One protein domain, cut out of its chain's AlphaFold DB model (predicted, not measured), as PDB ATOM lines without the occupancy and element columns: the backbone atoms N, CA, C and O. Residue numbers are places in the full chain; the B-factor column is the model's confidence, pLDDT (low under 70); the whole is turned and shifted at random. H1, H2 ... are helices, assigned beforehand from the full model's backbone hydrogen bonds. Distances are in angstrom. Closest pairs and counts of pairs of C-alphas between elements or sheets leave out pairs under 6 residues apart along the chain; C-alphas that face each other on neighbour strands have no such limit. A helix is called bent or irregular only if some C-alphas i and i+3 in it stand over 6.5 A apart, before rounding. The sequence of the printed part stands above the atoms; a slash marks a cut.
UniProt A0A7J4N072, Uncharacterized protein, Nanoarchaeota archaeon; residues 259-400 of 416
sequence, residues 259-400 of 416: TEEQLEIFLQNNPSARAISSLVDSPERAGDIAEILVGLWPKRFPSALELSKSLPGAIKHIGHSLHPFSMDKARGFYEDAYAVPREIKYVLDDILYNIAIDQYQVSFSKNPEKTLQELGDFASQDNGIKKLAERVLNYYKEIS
ATOM      1  N   THR A 259     -16.085 -24.262  13.142       82.06
ATOM      2  CA  THR A 259     -15.058 -23.292  13.518       82.06
ATOM      3  C   THR A 259     -15.507 -22.510  14.744       82.06
ATOM      4  O   THR A 259     -16.704 -22.392  15.013       82.06
ATOM      5  N   GLU A 260     -14.537 -21.983  15.482       81.81
ATOM      6  CA  GLU A 260     -14.779 -21.136  16.651       81.81
ATOM      7  C   GLU A 260     -15.538 -19.855  16.273       81.81
ATOM      8  O   GLU A 260     -16.536 -19.533  16.903       81.81
ATOM      9  N   GLU A 261     -15.187 -19.216  15.154       79.81
ATOM     10  CA  GLU A 261     -15.891 -18.033  14.634       79.81
ATOM     11  C   GLU A 261     -17.380 -18.315  14.348       79.81
ATOM     12  O   GLU A 261     -18.268 -17.555  14.738       79.81
ATOM     13  N   GLN A 262     -17.694 -19.455  13.722       80.94
ATOM     14  CA  GLN A 262     -19.086 -19.865  13.507       80.94
ATOM     15  C   GLN A 262     -19.822 -20.127  14.826       80.94
ATOM     16  O   GLN A 262     -21.035 -19.907  14.904       80.94
ATOM     17  N   LEU A 263     -19.114 -20.637  15.839       84.94
ATOM     18  CA  LEU A 263     -19.680 -20.900  17.158       84.94
ATOM     19  C   LEU A 263     -20.009 -19.583  17.854       84.94
ATOM     20  O   LEU A 263     -21.119 -19.432  18.355       84.94
ATOM     21  N   GLU A 264     -19.102 -18.613  17.816       83.69
ATOM     22  CA  GLU A 264     -19.317 -17.278  18.371       83.69
ATOM     23  C   GLU A 264     -20.539 -16.596  17.759       83.69
ATOM     24  O   GLU A 264     -21.433 -16.159  18.485       83.69
ATOM     25  N   ILE A 265     -20.633 -16.577  16.426       79.88
ATOM     26  CA  ILE A 265     -21.777 -15.999  15.707       79.88
ATOM     27  C   ILE A 265     -23.080 -16.698  16.114       79.88
ATOM     28  O   ILE A 265     -24.109 -16.044  16.301       79.88
ATOM     29  N   PHE A 266     -23.063 -18.026  16.258       85.19
ATOM     30  CA  PHE A 266     -24.240 -18.773  16.694       85.19
ATOM     31  C   PHE A 266     -24.652 -18.412  18.124       85.19
ATOM     32  O   PHE A 266     -25.828 -18.135  18.358       85.19
ATOM     33  N   LEU A 267     -23.702 -18.384  19.061       84.62
ATOM     34  CA  LEU A 267     -23.957 -18.034  20.456       84.62
ATOM     35  C   LEU A 267     -24.459 -16.592  20.584       84.62
ATOM     36  O   LEU A 267     -25.392 -16.340  21.330       84.62
ATOM     37  N   GLN A 268     -23.916 -15.640  19.825       80.31
ATOM     38  CA  GLN A 268     -24.369 -14.246  19.868       80.31
ATOM     39  C   GLN A 268     -25.809 -14.069  19.369       80.31
ATOM     40  O   GLN A 268     -26.559 -13.278  19.942       80.31
ATOM     41  N   ASN A 269     -26.201 -14.815  18.333       78.25
ATOM     42  CA  ASN A 269     -27.506 -14.676  17.681       78.25
ATOM     43  C   ASN A 269     -28.596 -15.598  18.252       78.25
ATOM     44  O   ASN A 269     -29.754 -15.500  17.846       78.25
ATOM     45  N   ASN A 270     -28.253 -16.500  19.172       80.12
ATOM     46  CA  ASN A 270     -29.196 -17.414  19.805       80.12
ATOM     47  C   ASN A 270     -29.206 -17.181  21.324       80.12
ATOM     48  O   ASN A 270     -28.315 -17.682  22.011       80.12
ATOM     49  N   PRO A 271     -30.206 -16.454  21.865       77.88
ATOM     50  CA  PRO A 271     -30.263 -16.101  23.284       77.88
ATOM     51  C   PRO A 271     -30.157 -17.304  24.223       77.88
ATOM     52  O   PRO A 271     -29.385 -17.266  25.176       77.88
ATOM     53  N   SER A 272     -30.855 -18.403  23.920       75.19
ATOM     54  CA  SER A 272     -30.819 -19.616  24.740       75.19
ATOM     55  C   SER A 272     -29.456 -20.306  24.681       75.19
ATOM     56  O   SER A 272     -28.939 -20.730  25.711       75.19
ATOM     57  N   ALA A 273     -28.833 -20.391  23.500       82.69
ATOM     58  CA  ALA A 273     -27.483 -20.944  23.380       82.69
ATOM     59  C   ALA A 273     -26.447 -20.058  24.086       82.69
ATOM     60  O   ALA A 273     -25.560 -20.579  24.757       82.69
ATOM     61  N   ARG A 274     -26.592 -18.730  23.990       81.81
ATOM     62  CA  ARG A 274     -25.761 -17.756  24.703       81.81
ATOM     63  C   ARG A 274     -25.846 -17.956  26.205       81.81
ATOM     64  O   ARG A 274     -24.815 -18.102  26.858       81.81
ATOM     65  N   ALA A 275     -27.070 -17.992  26.729       76.31
ATOM     66  CA  ALA A 275     -27.341 -18.224  28.134       76.31
ATOM     67  C   ALA A 275     -26.676 -19.529  28.581       76.31
ATOM     68  O   ALA A 275     -25.871 -19.512  29.508       76.31
ATOM     69  N   ILE A 276     -26.929 -20.641  27.884       79.38
ATOM     70  CA  ILE A 276     -26.353 -21.953  28.216       79.38
ATOM     71  C   ILE A 276     -24.822 -21.913  28.185       79.38
ATOM     72  O   ILE A 276     -24.176 -22.381  29.117       79.38
ATOM     73  N   SER A 277     -24.226 -21.303  27.158       81.00
ATOM     74  CA  SER A 277     -22.769 -21.183  27.059       81.00
ATOM     75  C   SER A 277     -22.170 -20.378  28.212       81.00
ATOM     76  O   SER A 277     -21.092 -20.696  28.691       81.00
ATOM     77  N   SER A 278     -22.885 -19.389  28.746       78.75
ATOM     78  CA  SER A 278     -22.363 -18.541  29.817       78.75
ATOM     79  C   SER A 278     -22.144 -19.242  31.165       78.75
ATOM     80  O   SER A 278     -21.533 -18.659  32.063       78.75
ATOM     81  N   LEU A 279     -22.606 -20.490  31.295       76.75
ATOM     82  CA  LEU A 279     -22.374 -21.361  32.449       76.75
ATOM     83  C   LEU A 279     -20.943 -21.908  32.527       76.75
ATOM     84  O   LEU A 279     -20.556 -22.427  33.571       76.75
ATOM     85  N   VAL A 280     -20.155 -21.815  31.450       78.25
ATOM     86  CA  VAL A 280     -18.767 -22.291  31.464       78.25
ATOM     87  C   VAL A 280     -17.898 -21.296  32.229       78.25
ATOM     88  O   VAL A 280     -17.598 -20.195  31.763       78.25
ATOM     89  N   ASP A 281     -17.466 -21.710  33.410       72.06
ATOM     90  CA  ASP A 281     -16.477 -21.024  34.241       72.06
ATOM     91  C   ASP A 281     -15.179 -21.822  34.388       72.06
ATOM     92  O   ASP A 281     -14.123 -21.245  34.648       72.06
ATOM     93  N   SER A 282     -15.235 -23.130  34.140       70.38
ATOM     94  CA  SER A 282     -14.079 -24.012  34.100       70.38
ATOM     95  C   SER A 282     -14.081 -24.897  32.844       70.38
ATOM     96  O   SER A 282     -15.142 -25.219  32.297       70.38
ATOM     97  N   PRO A 283     -12.897 -25.341  32.382       70.31
ATOM     98  CA  PRO A 283     -12.789 -26.326  31.307       70.31
ATOM     99  C   PRO A 283     -13.518 -27.644  31.605       70.31
ATOM    100  O   PRO A 283     -13.965 -28.308  30.676       70.31
ATOM    101  N   GLU A 284     -13.661 -28.013  32.880       73.31
ATOM    102  CA  GLU A 284     -14.334 -29.249  33.299       73.31
ATOM    103  C   GLU A 284     -15.829 -29.213  32.962       73.31
ATOM    104  O   GLU A 284     -16.369 -30.202  32.474       73.31
ATOM    105  N   ARG A 285     -16.477 -28.046  33.092       79.00
ATOM    106  CA  ARG A 285     -17.899 -27.861  32.751       79.00
ATOM    107  C   ARG A 285     -18.152 -27.659  31.257       79.00
ATOM    108  O   ARG A 285     -19.286 -27.781  30.796       79.00
ATOM    109  N   ALA A 286     -17.115 -27.362  30.473       84.00
ATOM    110  CA  ALA A 286     -17.253 -27.187  29.026       84.00
ATOM    111  C   ALA A 286     -17.759 -28.466  28.332       84.00
ATOM    112  O   ALA A 286     -18.429 -28.370  27.305       84.00
ATOM    113  N   GLY A 287     -17.467 -29.646  28.895       85.62
ATOM    114  CA  GLY A 287     -18.000 -30.929  28.431       85.62
ATOM    115  C   GLY A 287     -19.519 -31.011  28.570       85.62
ATOM    116  O   GLY A 287     -20.211 -31.176  27.567       85.62
ATOM    117  N   ASP A 288     -20.037 -30.802  29.780       85.19
ATOM    118  CA  ASP A 288     -21.473 -30.898  30.070       85.19
ATOM    119  C   ASP A 288     -22.289 -29.864  29.276       85.19
ATOM    120  O   ASP A 288     -23.339 -30.165  28.704       85.19
ATOM    121  N   ILE A 289     -21.771 -28.636  29.154       86.94
ATOM    122  CA  ILE A 289     -22.412 -27.589  28.346       86.94
ATOM    123  C   ILE A 289     -22.399 -27.946  26.857       86.94
ATOM    124  O   ILE A 289     -23.388 -27.712  26.154       86.94
ATOM    125  N   ALA A 290     -21.315 -28.543  26.359       88.44
ATOM    126  CA  ALA A 290     -21.262 -29.009  24.982       88.44
ATOM    127  C   ALA A 290     -22.286 -30.125  24.713       88.44
ATOM    128  O   ALA A 290     -22.918 -30.123  23.654       88.44
ATOM    129  N   GLU A 291     -22.508 -31.038  25.662       88.56
ATOM    130  CA  GLU A 291     -23.554 -32.062  25.556       88.56
ATOM    131  C   GLU A 291     -24.954 -31.450  25.486       88.56
ATOM    132  O   GLU A 291     -25.749 -31.828  24.621       88.56
ATOM    133  N   ILE A 292     -25.237 -30.441  26.316       85.81
ATOM    134  CA  ILE A 292     -26.505 -29.703  26.280       85.81
ATOM    135  C   ILE A 292     -26.716 -29.038  24.913       85.81
ATOM    136  O   ILE A 292     -27.776 -29.190  24.300       85.81
ATOM    137  N   LEU A 293     -25.713 -28.310  24.412       86.00
ATOM    138  CA  LEU A 293     -25.801 -27.611  23.129       86.00
ATOM    139  C   LEU A 293     -26.013 -28.590  21.964       86.00
ATOM    140  O   LEU A 293     -26.849 -28.338  21.092       86.00
ATOM    141  N   VAL A 294     -25.319 -29.731  21.969       89.00
ATOM    142  CA  VAL A 294     -25.513 -30.808  20.985       89.00
ATOM    143  C   VAL A 294     -26.901 -31.429  21.107       89.00
ATOM    144  O   VAL A 294     -27.534 -31.674  20.085       89.00
ATOM    145  N   GLY A 295     -27.410 -31.649  22.319       83.81
ATOM    146  CA  GLY A 295     -28.753 -32.192  22.536       83.81
ATOM    147  C   GLY A 295     -29.859 -31.271  22.016       83.81
ATOM    148  O   GLY A 295     -30.822 -31.736  21.406       83.81
ATOM    149  N   LEU A 296     -29.700 -29.958  22.196       80.56
ATOM    150  CA  LEU A 296     -30.655 -28.949  21.729       80.56
ATOM    151  C   LEU A 296     -30.577 -28.704  20.221       80.56
ATOM    152  O   LEU A 296     -31.606 -28.547  19.558       80.56
ATOM    153  N   TRP A 297     -29.367 -28.691  19.662       85.69
ATOM    154  CA  TRP A 297     -29.142 -28.441  18.240       85.69
ATOM    155  C   TRP A 297     -28.259 -29.521  17.595       85.69
ATOM    156  O   TRP A 297     -27.201 -29.213  17.035       85.69
ATOM    157  N   PRO A 298     -28.719 -30.785  17.538       82.12
ATOM    158  CA  PRO A 298     -27.896 -31.920  17.098       82.12
ATOM    159  C   PRO A 298     -27.486 -31.832  15.628       82.12
ATOM    160  O   PRO A 298     -26.497 -32.414  15.203       82.12
ATOM    161  N   LYS A 299     -28.233 -31.071  14.819       81.44
ATOM    162  CA  LYS A 299     -27.906 -30.825  13.407       81.44
ATOM    163  C   LYS A 299     -26.883 -29.701  13.208       81.44
ATOM    164  O   LYS A 299     -26.388 -29.541  12.095       81.44
ATOM    165  N   ARG A 300     -26.613 -28.901  14.246       81.94
ATOM    166  CA  ARG A 300     -25.713 -27.739  14.204       81.94
ATOM    167  C   ARG A 300     -24.318 -28.071  14.708       81.94
ATOM    168  O   ARG A 300     -23.380 -27.437  14.249       81.94
ATOM    169  N   PHE A 301     -24.170 -29.057  15.583       84.25
ATOM    170  CA  PHE A 301     -22.888 -29.390  16.198       84.25
ATOM    171  C   PHE A 301     -22.371 -30.758  15.734       84.25
ATOM    172  O   PHE A 301     -23.170 -31.682  15.584       84.25
ATOM    173  N   PRO A 302     -21.057 -30.906  15.478       74.88
ATOM    174  CA  PRO A 302     -20.478 -32.160  15.000       74.88
ATOM    175  C   PRO A 302     -20.394 -33.226  16.103       74.88
ATOM    176  O   PRO A 302     -20.770 -34.372  15.872       74.88
ATOM    177  N   SER A 303     -19.939 -32.856  17.305       86.50
ATOM    178  CA  SER A 303     -19.970 -33.690  18.513       86.50
ATOM    179  C   SER A 303     -19.744 -32.840  19.768       86.50
ATOM    180  O   SER A 303     -19.170 -31.753  19.679       86.50
ATOM    181  N   ALA A 304     -20.146 -33.347  20.938       87.25
ATOM    182  CA  ALA A 304     -19.896 -32.670  22.215       87.25
ATOM    183  C   ALA A 304     -18.393 -32.562  22.511       87.25
ATOM    184  O   ALA A 304     -17.925 -31.526  22.966       87.25
ATOM    185  N   LEU A 305     -17.622 -33.595  22.157       86.81
ATOM    186  CA  LEU A 305     -16.169 -33.625  22.331       86.81
ATOM    187  C   LEU A 305     -15.436 -32.574  21.487       86.81
ATOM    188  O   LEU A 305     -14.413 -32.043  21.908       86.81
ATOM    189  N   GLU A 306     -15.894 -32.312  20.265       83.31
ATOM    190  CA  GLU A 306     -15.300 -31.258  19.439       83.31
ATOM    191  C   GLU A 306     -15.755 -29.874  19.885       83.31
ATOM    192  O   GLU A 306     -14.941 -28.956  19.950       83.31
ATOM    193  N   LEU A 307     -17.033 -29.740  20.246       87.00
ATOM    194  CA  LEU A 307     -17.582 -28.489  20.742       87.00
ATOM    195  C   LEU A 307     -16.912 -28.061  22.054       87.00
ATOM    196  O   LEU A 307     -16.568 -26.894  22.194       87.00
ATOM    197  N   SER A 308     -16.636 -28.982  22.981       87.06
ATOM    198  CA  SER A 308     -15.984 -28.655  24.257       87.06
ATOM    199  C   SER A 308     -14.561 -28.102  24.100       87.06
ATOM    200  O   SER A 308     -14.087 -27.389  24.981       87.06
ATOM    201  N   LYS A 309     -13.886 -28.366  22.971       86.56
ATOM    202  CA  LYS A 309     -12.552 -27.815  22.673       86.56
ATOM    203  C   LYS A 309     -12.600 -26.356  22.225       86.56
ATOM    204  O   LYS A 309     -11.680 -25.609  22.537       86.56
ATOM    205  N   SER A 310     -13.637 -25.963  21.486       84.00
ATOM    206  CA  SER A 310     -13.791 -24.604  20.944       84.00
ATOM    207  C   SER A 310     -14.661 -23.699  21.817       84.00
ATOM    208  O   SER A 310     -14.522 -22.479  21.778       84.00
ATOM    209  N   LEU A 311     -15.532 -24.284  22.641       84.94
ATOM    210  CA  LEU A 311     -16.474 -23.568  23.495       84.94
ATOM    211  C   LEU A 311     -15.799 -22.587  24.478       84.94
ATOM    212  O   LEU A 311     -16.261 -21.448  24.552       84.94
ATOM    213  N   PRO A 312     -14.699 -22.934  25.183       84.75
ATOM    214  CA  PRO A 312     -14.039 -21.993  26.091       84.75
ATOM    215  C   PRO A 312     -13.513 -20.734  25.395       84.75
ATOM    216  O   PRO A 312     -13.608 -19.641  25.951       84.75
ATOM    217  N   GLY A 313     -12.972 -20.879  24.182       81.56
ATOM    218  CA  GLY A 313     -12.462 -19.758  23.395       81.56
ATOM    219  C   GLY A 313     -13.589 -18.822  22.952       81.56
ATOM    220  O   GLY A 313     -13.577 -17.640  23.307       81.56
ATOM    221  N   ALA A 314     -14.653 -19.384  22.368       79.38
ATOM    222  CA  ALA A 314     -15.838 -18.625  21.971       79.38
ATOM    223  C   ALA A 314     -16.488 -17.867  23.148       79.38
ATOM    224  O   ALA A 314     -16.933 -16.729  23.007       79.38
ATOM    225  N   ILE A 315     -16.519 -18.464  24.343       77.50
ATOM    226  CA  ILE A 315     -17.092 -17.830  25.542       77.50
ATOM    227  C   ILE A 315     -16.193 -16.727  26.085       77.50
ATOM    228  O   ILE A 315     -16.694 -15.675  26.483       77.50
ATOM    229  N   LYS A 316     -14.870 -16.921  26.067       78.88
ATOM    230  CA  LYS A 316     -13.911 -15.881  26.453       78.88
ATOM    231  C   LYS A 316     -14.104 -14.615  25.613       78.88
ATOM    232  O   LYS A 316     -13.999 -13.513  26.149       78.88
ATOM    233  N   HIS A 317     -14.434 -14.770  24.332       69.50
ATOM    234  CA  HIS A 317     -14.771 -13.660  23.439       69.50
ATOM    235  C   HIS A 317     -16.146 -13.027  23.730       69.50
ATOM    236  O   HIS A 317     -16.335 -11.838  23.477       69.50
ATOM    237  N   ILE A 318     -17.087 -13.779  24.309       60.66
ATOM    238  CA  ILE A 318     -18.463 -13.334  24.600       60.66
ATOM    239  C   ILE A 318     -18.632 -12.769  26.030       60.66
ATOM    240  O   ILE A 318     -19.588 -12.032  26.283       60.66
ATOM    241  N   GLY A 319     -17.678 -13.012  26.935       58.47
ATOM    242  CA  GLY A 319     -17.653 -12.487  28.306       58.47
ATOM    243  C   GLY A 319     -18.564 -13.262  29.272       58.47
ATOM    244  O   GLY A 319     -19.747 -13.472  29.007       58.47
ATOM    245  N   HIS A 320     -18.016 -13.691  30.416       65.00
ATOM    246  CA  HIS A 320     -18.708 -14.533  31.405       65.00
ATOM    247  C   HIS A 320     -19.816 -13.757  32.144       65.00
ATOM    248  O   HIS A 320     -19.526 -12.835  32.904       65.00
ATOM    249  N   SER A 321     -21.087 -14.129  31.965       63.09
ATOM    250  CA  SER A 321     -22.231 -13.366  32.503       63.09
ATOM    251  C   SER A 321     -22.693 -13.806  33.899       63.09
ATOM    252  O   SER A 321     -23.255 -13.007  34.655       63.09
ATOM    253  N   LEU A 322     -22.452 -15.066  34.271       64.12
ATOM    254  CA  LEU A 322     -23.002 -15.646  35.498       64.12
ATOM    255  C   LEU A 322     -22.118 -15.474  36.730       64.12
ATOM    256  O   LEU A 322     -22.520 -15.888  37.807       64.12
ATOM    257  N   HIS A 323     -20.959 -14.826  36.613       68.50
ATOM    258  CA  HIS A 323     -20.096 -14.544  37.757       68.50
ATOM    259  C   HIS A 323     -20.338 -13.128  38.313       68.50
ATOM    260  O   HIS A 323     -20.276 -12.161  37.551       68.50
ATOM    261  N   PRO A 324     -20.613 -12.968  39.623       68.44
ATOM    262  CA  PRO A 324     -20.944 -14.015  40.604       68.44
ATOM    263  C   PRO A 324     -22.380 -14.543  40.416       68.44
ATOM    264  O   PRO A 324     -23.257 -13.796  39.977       68.44
ATOM    265  N   PHE A 325     -22.607 -15.811  40.749       73.62
ATOM    266  CA  PHE A 325     -23.865 -16.549  40.641       73.62
ATOM    267  C   PHE A 325     -24.757 -16.235  41.842       73.62
ATOM    268  O   PHE A 325     -24.290 -16.156  42.976       73.62
ATOM    269  N   SER A 326     -26.055 -16.070  41.595       79.50
ATOM    270  CA  SER A 326     -27.078 -15.938  42.634       79.50
ATOM    271  C   SER A 326     -28.331 -16.697  42.218       79.50
ATOM    272  O   SER A 326     -28.558 -16.912  41.024       79.50
ATOM    273  N   MET A 327     -29.174 -17.072  43.180       83.69
ATOM    274  CA  MET A 327     -30.454 -17.728  42.883       83.69
ATOM    275  C   MET A 327     -31.374 -16.862  42.002       83.69
ATOM    276  O   MET A 327     -32.073 -17.393  41.140       83.69
ATOM    277  N   ASP A 328     -31.315 -15.533  42.121       80.44
ATOM    278  CA  ASP A 328     -32.020 -14.624  41.206       80.44
ATOM    279  C   ASP A 328     -31.470 -14.684  39.772       80.44
ATOM    280  O   ASP A 328     -32.244 -14.704  38.813       80.44
ATOM    281  N   LYS A 329     -30.143 -14.775  39.596       79.19
ATOM    282  CA  LYS A 329     -29.539 -14.975  38.268       79.19
ATOM    283  C   LYS A 329     -29.894 -16.343  37.687       79.19
ATOM    284  O   LYS A 329     -30.170 -16.436  36.495       79.19
ATOM    285  N   ALA A 330     -29.936 -17.382  38.524       78.56
ATOM    286  CA  ALA A 330     -30.403 -18.704  38.119       78.56
ATOM    287  C   ALA A 330     -31.857 -18.645  37.632       78.56
ATOM    288  O   ALA A 330     -32.185 -19.249  36.615       78.56
ATOM    289  N   ARG A 331     -32.721 -17.866  38.297       78.56
ATOM    290  CA  ARG A 331     -34.114 -17.671  37.874       78.56
ATOM    291  C   ARG A 331     -34.224 -17.052  36.488       78.56
ATOM    292  O   ARG A 331     -34.880 -17.652  35.643       78.56
ATOM    293  N   GLY A 332     -33.570 -15.911  36.255       74.94
ATOM    294  CA  GLY A 332     -33.570 -15.270  34.933       74.94
ATOM    295  C   GLY A 332     -33.053 -16.216  33.846       74.94
ATOM    296  O   GLY A 332     -33.611 -16.300  32.760       74.94
ATOM    297  N   PHE A 333     -32.068 -17.047  34.186       76.06
ATOM    298  CA  PHE A 333     -31.579 -18.086  33.293       76.06
ATOM    299  C   PHE A 333     -32.626 -19.184  32.989       76.06
ATOM    300  O   PHE A 333     -32.785 -19.563  31.830       76.06
ATOM    301  N   TYR A 334     -33.373 -19.692  33.980       74.94
ATOM    302  CA  TYR A 334     -34.469 -20.645  33.724       74.94
ATOM    303  C   TYR A 334     -35.592 -20.034  32.880       74.94
ATOM    304  O   TYR A 334     -36.233 -20.756  32.112       74.94
ATOM    305  N   GLU A 335     -35.835 -18.730  33.015       72.94
ATOM    306  CA  GLU A 335     -36.771 -17.984  32.171       72.94
ATOM    307  C   GLU A 335     -36.258 -17.915  30.721       72.94
ATOM    308  O   GLU A 335     -36.991 -18.274  29.796       72.94
ATOM    309  N   ASP A 336     -34.976 -17.601  30.515       69.88
ATOM    310  CA  ASP A 336     -34.327 -17.584  29.192       69.88
ATOM    311  C   ASP A 336     -34.239 -18.983  28.540       69.88
ATOM    312  O   ASP A 336     -34.236 -19.133  27.310       69.88
ATOM    313  N   ALA A 337     -34.192 -20.031  29.366       67.25
ATOM    314  CA  ALA A 337     -34.113 -21.437  28.973       67.25
ATOM    315  C   ALA A 337     -35.469 -22.174  29.056       67.25
ATOM    316  O   ALA A 337     -35.520 -23.407  29.010       67.25
ATOM    317  N   TYR A 338     -36.595 -21.454  29.146       61.94
ATOM    318  CA  TYR A 338     -37.918 -22.043  29.411       61.94
ATOM    319  C   TYR A 338     -38.331 -23.135  28.402       61.94
ATOM    320  O   TYR A 338     -38.938 -24.148  28.775       61.94
ATOM    321  N   ALA A 339     -37.933 -22.961  27.136       65.94
ATOM    322  CA  ALA A 339     -38.244 -23.842  26.009       65.94
ATOM    323  C   ALA A 339     -37.386 -25.123  25.933       65.94
ATOM    324  O   ALA A 339     -37.543 -25.919  25.005       65.94
ATOM    325  N   VAL A 340     -36.474 -25.335  26.884       70.62
ATOM    326  CA  VAL A 340     -35.575 -26.492  26.890       70.62
ATOM    327  C   VAL A 340     -36.354 -27.798  27.169       70.62
ATOM    328  O   VAL A 340     -37.191 -27.826  28.083       70.62
ATOM    329  N   PRO A 341     -36.106 -28.892  26.413       75.19
ATOM    330  CA  PRO A 341     -36.698 -30.209  26.665       75.19
ATOM    331  C   PRO A 341     -36.427 -30.716  28.084       75.19
ATOM    332  O   PRO A 341     -35.416 -30.382  28.702       75.19
ATOM    333  N   ARG A 342     -37.324 -31.553  28.613       76.81
ATOM    334  CA  ARG A 342     -37.267 -32.010  30.011       76.81
ATOM    335  C   ARG A 342     -35.978 -32.775  30.326       76.81
ATOM    336  O   ARG A 342     -35.448 -32.641  31.420       76.81
ATOM    337  N   GLU A 343     -35.475 -33.538  29.367       72.12
ATOM    338  CA  GLU A 343     -34.250 -34.331  29.470       72.12
ATOM    339  C   GLU A 343     -33.030 -33.428  29.680       72.12
ATOM    340  O   GLU A 343     -32.173 -33.714  30.509       72.12
ATOM    341  N   ILE A 344     -33.005 -32.290  28.984       73.00
ATOM    342  CA  ILE A 344     -31.936 -31.297  29.082       73.00
ATOM    343  C   ILE A 344     -32.067 -30.473  30.370       73.00
ATOM    344  O   ILE A 344     -31.054 -30.101  30.956       73.00
ATOM    345  N   LYS A 345     -33.294 -30.239  30.862       76.44
ATOM    346  CA  LYS A 345     -33.523 -29.568  32.155       76.44
ATOM    347  C   LYS A 345     -32.858 -30.307  33.317       76.44
ATOM    348  O   LYS A 345     -32.308 -29.649  34.182       76.44
ATOM    349  N   TYR A 346     -32.841 -31.641  33.320       76.69
ATOM    350  CA  TYR A 346     -32.170 -32.402  34.382       76.69
ATOM    351  C   TYR A 346     -30.654 -32.182  34.409       76.69
ATOM    352  O   TYR A 346     -30.102 -31.891  35.464       76.69
ATOM    353  N   VAL A 347     -29.998 -32.264  33.247       75.75
ATOM    354  CA  VAL A 347     -28.551 -32.004  33.133       75.75
ATOM    355  C   VAL A 347     -28.242 -30.563  33.541       75.75
ATOM    356  O   VAL A 347     -27.280 -30.291  34.252       75.75
ATOM    357  N   LEU A 348     -29.104 -29.633  33.135       77.25
ATOM    358  CA  LEU A 348     -28.977 -28.227  33.476       77.25
ATOM    359  C   LEU A 348     -29.142 -27.963  34.980       77.25
ATOM    360  O   LEU A 348     -28.360 -27.203  35.546       77.25
ATOM    361  N   ASP A 349     -30.108 -28.620  35.627       81.75
ATOM    362  CA  ASP A 349     -30.318 -28.575  37.077       81.75
ATOM    363  C   ASP A 349     -29.083 -29.093  37.835       81.75
ATOM    364  O   ASP A 349     -28.711 -28.518  38.856       81.75
ATOM    365  N   ASP A 350     -28.434 -30.157  37.345       82.81
ATOM    366  CA  ASP A 350     -27.209 -30.708  37.941       82.81
ATOM    367  C   ASP A 350     -26.017 -29.753  37.812       82.81
ATOM    368  O   ASP A 350     -25.297 -29.531  38.790       82.81
ATOM    369  N   ILE A 351     -25.838 -29.134  36.642       82.19
ATOM    370  CA  ILE A 351     -24.793 -28.122  36.443       82.19
ATOM    371  C   ILE A 351     -25.039 -26.945  37.383       82.19
ATOM    372  O   ILE A 351     -24.151 -26.596  38.159       82.19
ATOM    373  N   LEU A 352     -26.243 -26.364  37.354       84.31
ATOM    374  CA  LEU A 352     -26.619 -25.219  38.187       84.31
ATOM    375  C   LEU A 352     -26.491 -25.523  39.679       84.31
ATOM    376  O   LEU A 352     -26.084 -24.645  40.439       84.31
ATOM    377  N   TYR A 353     -26.791 -26.754  40.095       88.06
ATOM    378  CA  TYR A 353     -26.555 -27.218  41.456       88.06
ATOM    379  C   TYR A 353     -25.072 -27.137  41.818       88.06
ATOM    380  O   TYR A 353     -24.736 -26.489  42.805       88.06
ATOM    381  N   ASN A 354     -24.176 -27.696  41.002       84.69
ATOM    382  CA  ASN A 354     -22.736 -27.636  41.271       84.69
ATOM    383  C   ASN A 354     -22.213 -26.187  41.293       84.69
ATOM    384  O   ASN A 354     -21.453 -25.829  42.189       84.69
ATOM    385  N   ILE A 355     -22.679 -25.322  40.375       82.31
ATOM    386  CA  ILE A 355     -22.323 -23.888  40.388       82.31
ATOM    387  C   ILE A 355     -22.762 -23.239  41.704       82.31
ATOM    388  O   ILE A 355     -21.988 -22.521  42.338       82.31
ATOM    389  N   ALA A 356     -24.009 -23.482  42.111       86.81
ATOM    390  CA  ALA A 356     -24.565 -22.904  43.321       86.81
ATOM    391  C   ALA A 356     -23.766 -23.333  44.557       86.81
ATOM    392  O   ALA A 356     -23.444 -22.489  45.385       86.81
ATOM    393  N   ILE A 357     -23.402 -24.610  44.656       88.69
ATOM    394  CA  ILE A 357     -22.626 -25.157  45.776       88.69
ATOM    395  C   ILE A 357     -21.234 -24.524  45.849       88.69
ATOM    396  O   ILE A 357     -20.819 -24.065  46.911       88.69
ATOM    397  N   ASP A 358     -20.523 -24.427  44.727       84.62
ATOM    398  CA  ASP A 358     -19.180 -23.843  44.724       84.62
ATOM    399  C   ASP A 358     -19.216 -22.361  45.131       84.62
ATOM    400  O   ASP A 358     -18.395 -21.885  45.918       84.62
ATOM    401  N   GLN A 359     -20.200 -21.606  44.637       85.25
ATOM    402  CA  GLN A 359     -20.244 -20.160  44.850       85.25
ATOM    403  C   GLN A 359     -20.857 -19.750  46.192       85.25
ATOM    404  O   GLN A 359     -20.384 -18.794  46.814       85.25
ATOM    405  N   TYR A 360     -21.859 -20.481  46.687       88.81
ATOM    406  CA  TYR A 360     -22.408 -20.243  48.022       88.81
ATOM    407  C   TYR A 360     -21.466 -20.711  49.136       88.81
ATOM    408  O   TYR A 360     -21.644 -20.272  50.273       88.81
ATOM    409  N   GLN A 361     -20.425 -21.502  48.836       88.31
ATOM    410  CA  GLN A 361     -19.477 -21.988  49.840       88.31
ATOM    411  C   GLN A 361     -18.858 -20.831  50.631       88.31
ATOM    412  O   GLN A 361     -18.832 -20.866  51.858       88.31
ATOM    413  N   VAL A 362     -18.430 -19.768  49.946       85.56
ATOM    414  CA  VAL A 362     -17.808 -18.600  50.589       85.56
ATOM    415  C   VAL A 362     -18.795 -17.863  51.498       85.56
ATOM    416  O   VAL A 362     -18.428 -17.456  52.601       85.56
ATOM    417  N   SER A 363     -20.038 -17.674  51.050       85.56
ATOM    418  CA  SER A 363     -21.087 -17.019  51.845       85.56
ATOM    419  C   SER A 363     -21.470 -17.857  53.061       85.56
ATOM    420  O   SER A 363     -21.534 -17.328  54.171       85.56
ATOM    421  N   PHE A 364     -21.621 -19.168  52.870       88.44
ATOM    422  CA  PHE A 364     -21.927 -20.118  53.928       88.44
ATOM    423  C   PHE A 364     -20.820 -20.160  54.982       88.44
ATOM    424  O   PHE A 364     -21.111 -20.025  56.164       88.44
ATOM    425  N   SER A 365     -19.547 -20.238  54.578       85.81
ATOM    426  CA  SER A 365     -18.413 -20.198  55.511       85.81
ATOM    427  C   SER A 365     -18.337 -18.901  56.323       85.81
ATOM    428  O   SER A 365     -17.821 -18.916  57.435       85.81
ATOM    429  N   LYS A 366     -18.833 -17.777  55.789       89.25
ATOM    430  CA  LYS A 366     -18.869 -16.492  56.508       89.25
ATOM    431  C   LYS A 366     -20.058 -16.377  57.456       89.25
ATOM    432  O   LYS A 366     -19.916 -15.801  58.529       89.25
ATOM    433  N   ASN A 367     -21.238 -16.826  57.034       90.50
ATOM    434  CA  ASN A 367     -22.458 -16.762  57.832       90.50
ATOM    435  C   ASN A 367     -23.437 -17.876  57.404       90.50
ATOM    436  O   ASN A 367     -24.245 -17.668  56.485       90.50
ATOM    437  N   PRO A 368     -23.376 -19.051  58.061       88.94
ATOM    438  CA  PRO A 368     -24.227 -20.191  57.736       88.94
ATOM    439  C   PRO A 368     -25.717 -19.881  57.881       88.94
ATOM    440  O   PRO A 368     -26.493 -20.183  56.979       88.94
ATOM    441  N   GLU A 369     -26.120 -19.228  58.975       89.50
ATOM    442  CA  GLU A 369     -27.530 -18.945  59.274       89.50
ATOM    443  C   GLU A 369     -28.166 -18.055  58.210       89.50
ATOM    444  O   GLU A 369     -29.210 -18.396  57.655       89.50
ATOM    445  N   LYS A 370     -27.497 -16.948  57.867       91.69
ATOM    446  CA  LYS A 370     -27.977 -16.026  56.834       91.69
ATOM    447  C   LYS A 370     -28.068 -16.712  55.472       91.69
ATOM    448  O   LYS A 370     -29.031 -16.496  54.742       91.69
ATOM    449  N   THR A 371     -27.083 -17.545  55.139       90.12
ATOM    450  CA  THR A 371     -27.062 -18.278  53.868       90.12
ATOM    451  C   THR A 371     -28.201 -19.299  53.789       90.12
ATOM    452  O   THR A 371     -28.879 -19.393  52.769       90.12
ATOM    453  N   LEU A 372     -28.459 -20.033  54.875       92.25
ATOM    454  CA  LEU A 372     -29.577 -20.978  54.955       92.25
ATOM    455  C   LEU A 372     -30.934 -20.270  54.896       92.25
ATOM    456  O   LEU A 372     -31.854 -20.793  54.270       92.25
ATOM    457  N   GLN A 373     -31.060 -19.096  55.523       92.38
ATOM    458  CA  GLN A 373     -32.271 -18.281  55.448       92.38
ATOM    459  C   GLN A 373     -32.540 -17.829  54.009       92.38
ATOM    460  O   GLN A 373     -33.629 -18.068  53.499       92.38
ATOM    461  N   GLU A 374     -31.538 -17.263  53.332       91.88
ATOM    462  CA  GLU A 374     -31.651 -16.828  51.934       91.88
ATOM    463  C   GLU A 374     -32.069 -17.988  51.013       91.88
ATOM    464  O   GLU A 374     -33.029 -17.878  50.250       91.88
ATOM    465  N   LEU A 375     -31.393 -19.138  51.116       91.81
ATOM    466  CA  LEU A 375     -31.740 -20.334  50.342       91.81
ATOM    467  C   LEU A 375     -33.150 -20.854  50.681       91.81
ATOM    468  O   LEU A 375     -33.860 -21.338  49.798       91.81
ATOM    469  N   GLY A 376     -33.575 -20.731  51.942       91.81
ATOM    470  CA  GLY A 376     -34.924 -21.061  52.406       91.81
ATOM    471  C   GLY A 376     -36.006 -20.154  51.821       91.81
ATOM    472  O   GLY A 376     -37.062 -20.648  51.412       91.81
ATOM    473  N   ASP A 377     -35.731 -18.855  51.711       91.69
ATOM    474  CA  ASP A 377     -36.634 -17.890  51.082       91.69
ATOM    475  C   ASP A 377     -36.842 -18.236  49.601       91.69
ATOM    476  O   ASP A 377     -37.974 -18.239  49.115       91.69
ATOM    477  N   PHE A 378     -35.777 -18.623  48.890       90.62
ATOM    478  CA  PHE A 378     -35.874 -19.089  47.503       90.62
ATOM    479  C   PHE A 378     -36.610 -20.426  47.361       90.62
ATOM    480  O   PHE A 378     -37.432 -20.572  46.457       90.62
ATOM    481  N   ALA A 379     -36.370 -21.382  48.262       90.38
ATOM    482  CA  ALA A 379     -37.057 -22.675  48.282       90.38
ATOM    483  C   ALA A 379     -38.564 -22.557  48.594       90.38
ATOM    484  O   ALA A 379     -39.354 -23.434  48.242       90.38
ATOM    485  N   SER A 380     -38.982 -21.468  49.240       89.06
ATOM    486  CA  SER A 380     -40.384 -21.228  49.600       89.06
ATOM    487  C   SER A 380     -41.207 -20.607  48.466       89.06
ATOM    488  O   SER A 380     -42.437 -20.618  48.521       89.06
ATOM    489  N   GLN A 381     -40.558 -20.069  47.430       87.81
ATOM    490  CA  GLN A 381     -41.234 -19.440  46.296       87.81
ATOM    491  C   GLN A 381     -41.702 -20.493  45.285       87.81
ATOM    492  O   GLN A 381     -40.948 -21.388  44.911       87.81
ATOM    493  N   ASP A 382     -42.943 -20.386  44.805       80.75
ATOM    494  CA  ASP A 382     -43.484 -21.290  43.781       80.75
ATOM    495  C   ASP A 382     -43.059 -20.834  42.376       80.75
ATOM    496  O   ASP A 382     -43.797 -20.168  41.653       80.75
ATOM    497  N   ASN A 383     -41.800 -21.106  42.028       80.00
ATOM    498  CA  ASN A 383     -41.193 -20.712  40.757       80.00
ATOM    499  C   ASN A 383     -40.227 -21.786  40.217       80.00
ATOM    500  O   ASN A 383     -39.990 -22.823  40.839       80.00
ATOM    501  N   GLY A 384     -39.654 -21.532  39.034       75.12
ATOM    502  CA  GLY A 384     -38.793 -22.487  38.326       75.12
ATOM    503  C   GLY A 384     -37.515 -22.904  39.067       75.12
ATOM    504  O   GLY A 384     -36.993 -23.974  38.777       75.12
ATOM    505  N   ILE A 385     -37.042 -22.118  40.044       84.06
ATOM    506  CA  ILE A 385     -35.810 -22.410  40.803       84.06
ATOM    507  C   ILE A 385     -36.057 -23.135  42.123       84.06
ATOM    508  O   ILE A 385     -35.095 -23.532  42.776       84.06
ATOM    509  N   LYS A 386     -37.319 -23.329  42.526       89.00
ATOM    510  CA  LYS A 386     -37.679 -23.923  43.819       89.00
ATOM    511  C   LYS A 386     -36.905 -25.208  44.115       89.00
ATOM    512  O   LYS A 386     -36.263 -25.323  45.152       89.00
ATOM    513  N   LYS A 387     -36.919 -26.154  43.172       88.94
ATOM    514  CA  LYS A 387     -36.261 -27.462  43.328       88.94
ATOM    515  C   LYS A 387     -34.743 -27.350  43.449       88.94
ATOM    516  O   LYS A 387     -34.137 -28.078  44.228       88.94
ATOM    517  N   LEU A 388     -34.136 -26.442  42.684       89.62
ATOM    518  CA  LEU A 388     -32.704 -26.164  42.764       89.62
ATOM    519  C   LEU A 388     -32.355 -25.579  44.139       89.62
ATOM    520  O   LEU A 388     -31.443 -26.072  44.799       89.62
ATOM    521  N   ALA A 389     -33.122 -24.588  44.601       91.75
ATOM    522  CA  ALA A 389     -32.941 -23.970  45.910       91.75
ATOM    523  C   ALA A 389     -33.117 -24.980  47.054       91.75
ATOM    524  O   ALA A 389     -32.274 -25.034  47.945       91.75
ATOM    525  N   GLU A 390     -34.143 -25.837  47.002       93.12
ATOM    526  CA  GLU A 390     -34.353 -26.932  47.961       93.12
ATOM    527  C   GLU A 390     -33.149 -27.883  48.011       93.12
ATOM    528  O   GLU A 390     -32.687 -28.248  49.093       93.12
ATOM    529  N   ARG A 391     -32.609 -28.267  46.848       94.56
ATOM    530  CA  ARG A 391     -31.465 -29.181  46.758       94.56
ATOM    531  C   ARG A 391     -30.193 -28.571  47.353       94.56
ATOM    532  O   ARG A 391     -29.520 -29.233  48.138       94.56
ATOM    533  N   VAL A 392     -29.887 -27.313  47.028       93.12
ATOM    534  CA  VAL A 392     -28.723 -26.588  47.577       93.12
ATOM    535  C   VAL A 392     -28.887 -26.344  49.079       93.12
ATOM    536  O   VAL A 392     -27.952 -26.547  49.851       93.12
ATOM    537  N   LEU A 393     -30.092 -25.971  49.518       93.56
ATOM    538  CA  LEU A 393     -30.420 -25.799  50.932       93.56
ATOM    539  C   LEU A 393     -30.192 -27.090  51.726       93.56
ATOM    540  O   LEU A 393     -29.601 -27.049  52.803       93.56
ATOM    541  N   ASN A 394     -30.655 -28.229  51.207       94.00
ATOM    542  CA  ASN A 394     -30.497 -29.520  51.871       94.00
ATOM    543  C   ASN A 394     -29.023 -29.913  52.009       94.00
ATOM    544  O   ASN A 394     -28.622 -30.322  53.095       94.00
ATOM    545  N   TYR A 395     -28.206 -29.693  50.976       94.31
ATOM    546  CA  TYR A 395     -26.762 -29.924  51.054       94.31
ATOM    547  C   TYR A 395     -26.107 -29.144  52.204       94.31
ATOM    548  O   TYR A 395     -25.402 -29.716  53.034       94.31
ATOM    549  N   TYR A 396     -26.373 -27.840  52.316       93.31
ATOM    550  CA  TYR A 396     -25.782 -27.039  53.393       93.31
ATOM    551  C   TYR A 396     -26.366 -27.346  54.773       93.31
ATOM    552  O   TYR A 396     -25.650 -27.234  55.769       93.31
ATOM    553  N   LYS A 397     -27.632 -27.775  54.856       91.06
ATOM    554  CA  LYS A 397     -28.205 -28.303  56.102       91.06
ATOM    555  C   LYS A 397     -27.463 -29.556  56.554       91.06
ATOM    556  O   LYS A 397     -27.062 -29.619  57.715       91.06
ATOM    557  N   GLU A 398     -27.223 -30.500  55.647       90.25
ATOM    558  CA  GLU A 398     -26.450 -31.710  55.938       90.25
ATOM    559  C   GLU A 398     -25.045 -31.358  56.434       90.25
ATOM    560  O   GLU A 398     -24.652 -31.827  57.503       90.25
ATOM    561  N   ILE A 399     -24.343 -30.446  55.750       87.50
ATOM    562  CA  ILE A 399     -23.037 -29.940  56.201       87.50
ATOM    563  C   ILE A 399     -23.132 -29.327  57.597       87.50
ATOM    564  O   ILE A 399     -22.338 -29.675  58.463       87.50
ATOM    565  N   SER A 400     -24.099 -28.443  57.852       82.94
ATOM    566  CA  SER A 400     -24.239 -27.790  59.162       82.94
ATOM    567  C   SER A 400     -24.507 -28.782  60.299       82.94
ATOM    568  O   SER A 400     -24.023 -28.588  61.413       82.94
TER     569      SER A 400
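Overview. This is residues 259 to 400 of the 416 residues of an uncharacterized protein of Nanoarchaeota archaeon (UniProt A0A7J4N072). Two groups of helices stand at the two ends of an elongated body, joined by the long helix H6: H1 to H4 cluster at one end, while H6, H7 and H8 form an up-and-down bundle, each helix running against the one before it, toward the other. H5 lies between the two groups, beside H6 and touching H2. The printed part has 142 residues with eight named helices, H1 to H8 in order, and no named strand; its class is all helix. It is compact, with a radius of gyration of the C-alphas of 15.7 A, and its C-alphas span 48 by 27 by 21 A.

Along the chain. Find C-alpha 260 at (-14.779, -21.136, 16.651), where H1 begins; it runs to residue 269. Next come H2, residues 271 to 277, and H3, residues 285 to 296, 16.9 A long. H4, residues 304 to 318, is 19.5 A long and only just irregular, with C-alphas 309 and 312 6.9 A apart. H5 is residues 327 to 336. Look for C-alpha 342 at (-37.267, -32.010, 30.011): there H6 begins, running 35.8 A to residue 366 with a kink of 37 degrees near residue 359. H7, residues 368 to 380, is 18.1 A long, and H8, residues 386 to 400, is 20.8 A long, ending at (-24.239, -27.790, 59.162).

Arrangement. Start at the bundle: H7 and H8 form a hairpin that touches closest at the C-alphas of Ala 379 and Lys 386, 4.7 A, at a shallow tilt of 25 degrees. H6 touches H7 with residues 360 to 364 alone, closest at C-alphas 364 and 371, 5.5 A. H6 touches H8 at C-alphas 353 and 388, 6.4 A, its closest pair, at a steep tilt of 40 degrees. With residues 344 to 351 alone H6 touches H3, closest at C-alphas 292 and 344, 6.3 A. H3 and H4 touch about perpendicular, at 74 degrees, closest at C-alphas 290 and 304, 4.8 A. H1 touches H4, closest at C-alphas 264 and 314, 5.2 A, and touches H2 only at the corner. H5 touches H2, closest at C-alphas 272 and 336, 6.0 A. Every O i to N i+4 pair is within hydrogen-bond range in H1, H2, H3, H5, H7 and H8; H4 has 7 of 11 and H6 18 of 21.

Size, cuts and confidence. The C-alphas farthest apart, those of Thr 259 and Glu 369, are 47.6 A apart. The printed part has no cut, and no link is long. Residues 317 to 324 and 336 to 339 have pLDDT under 70.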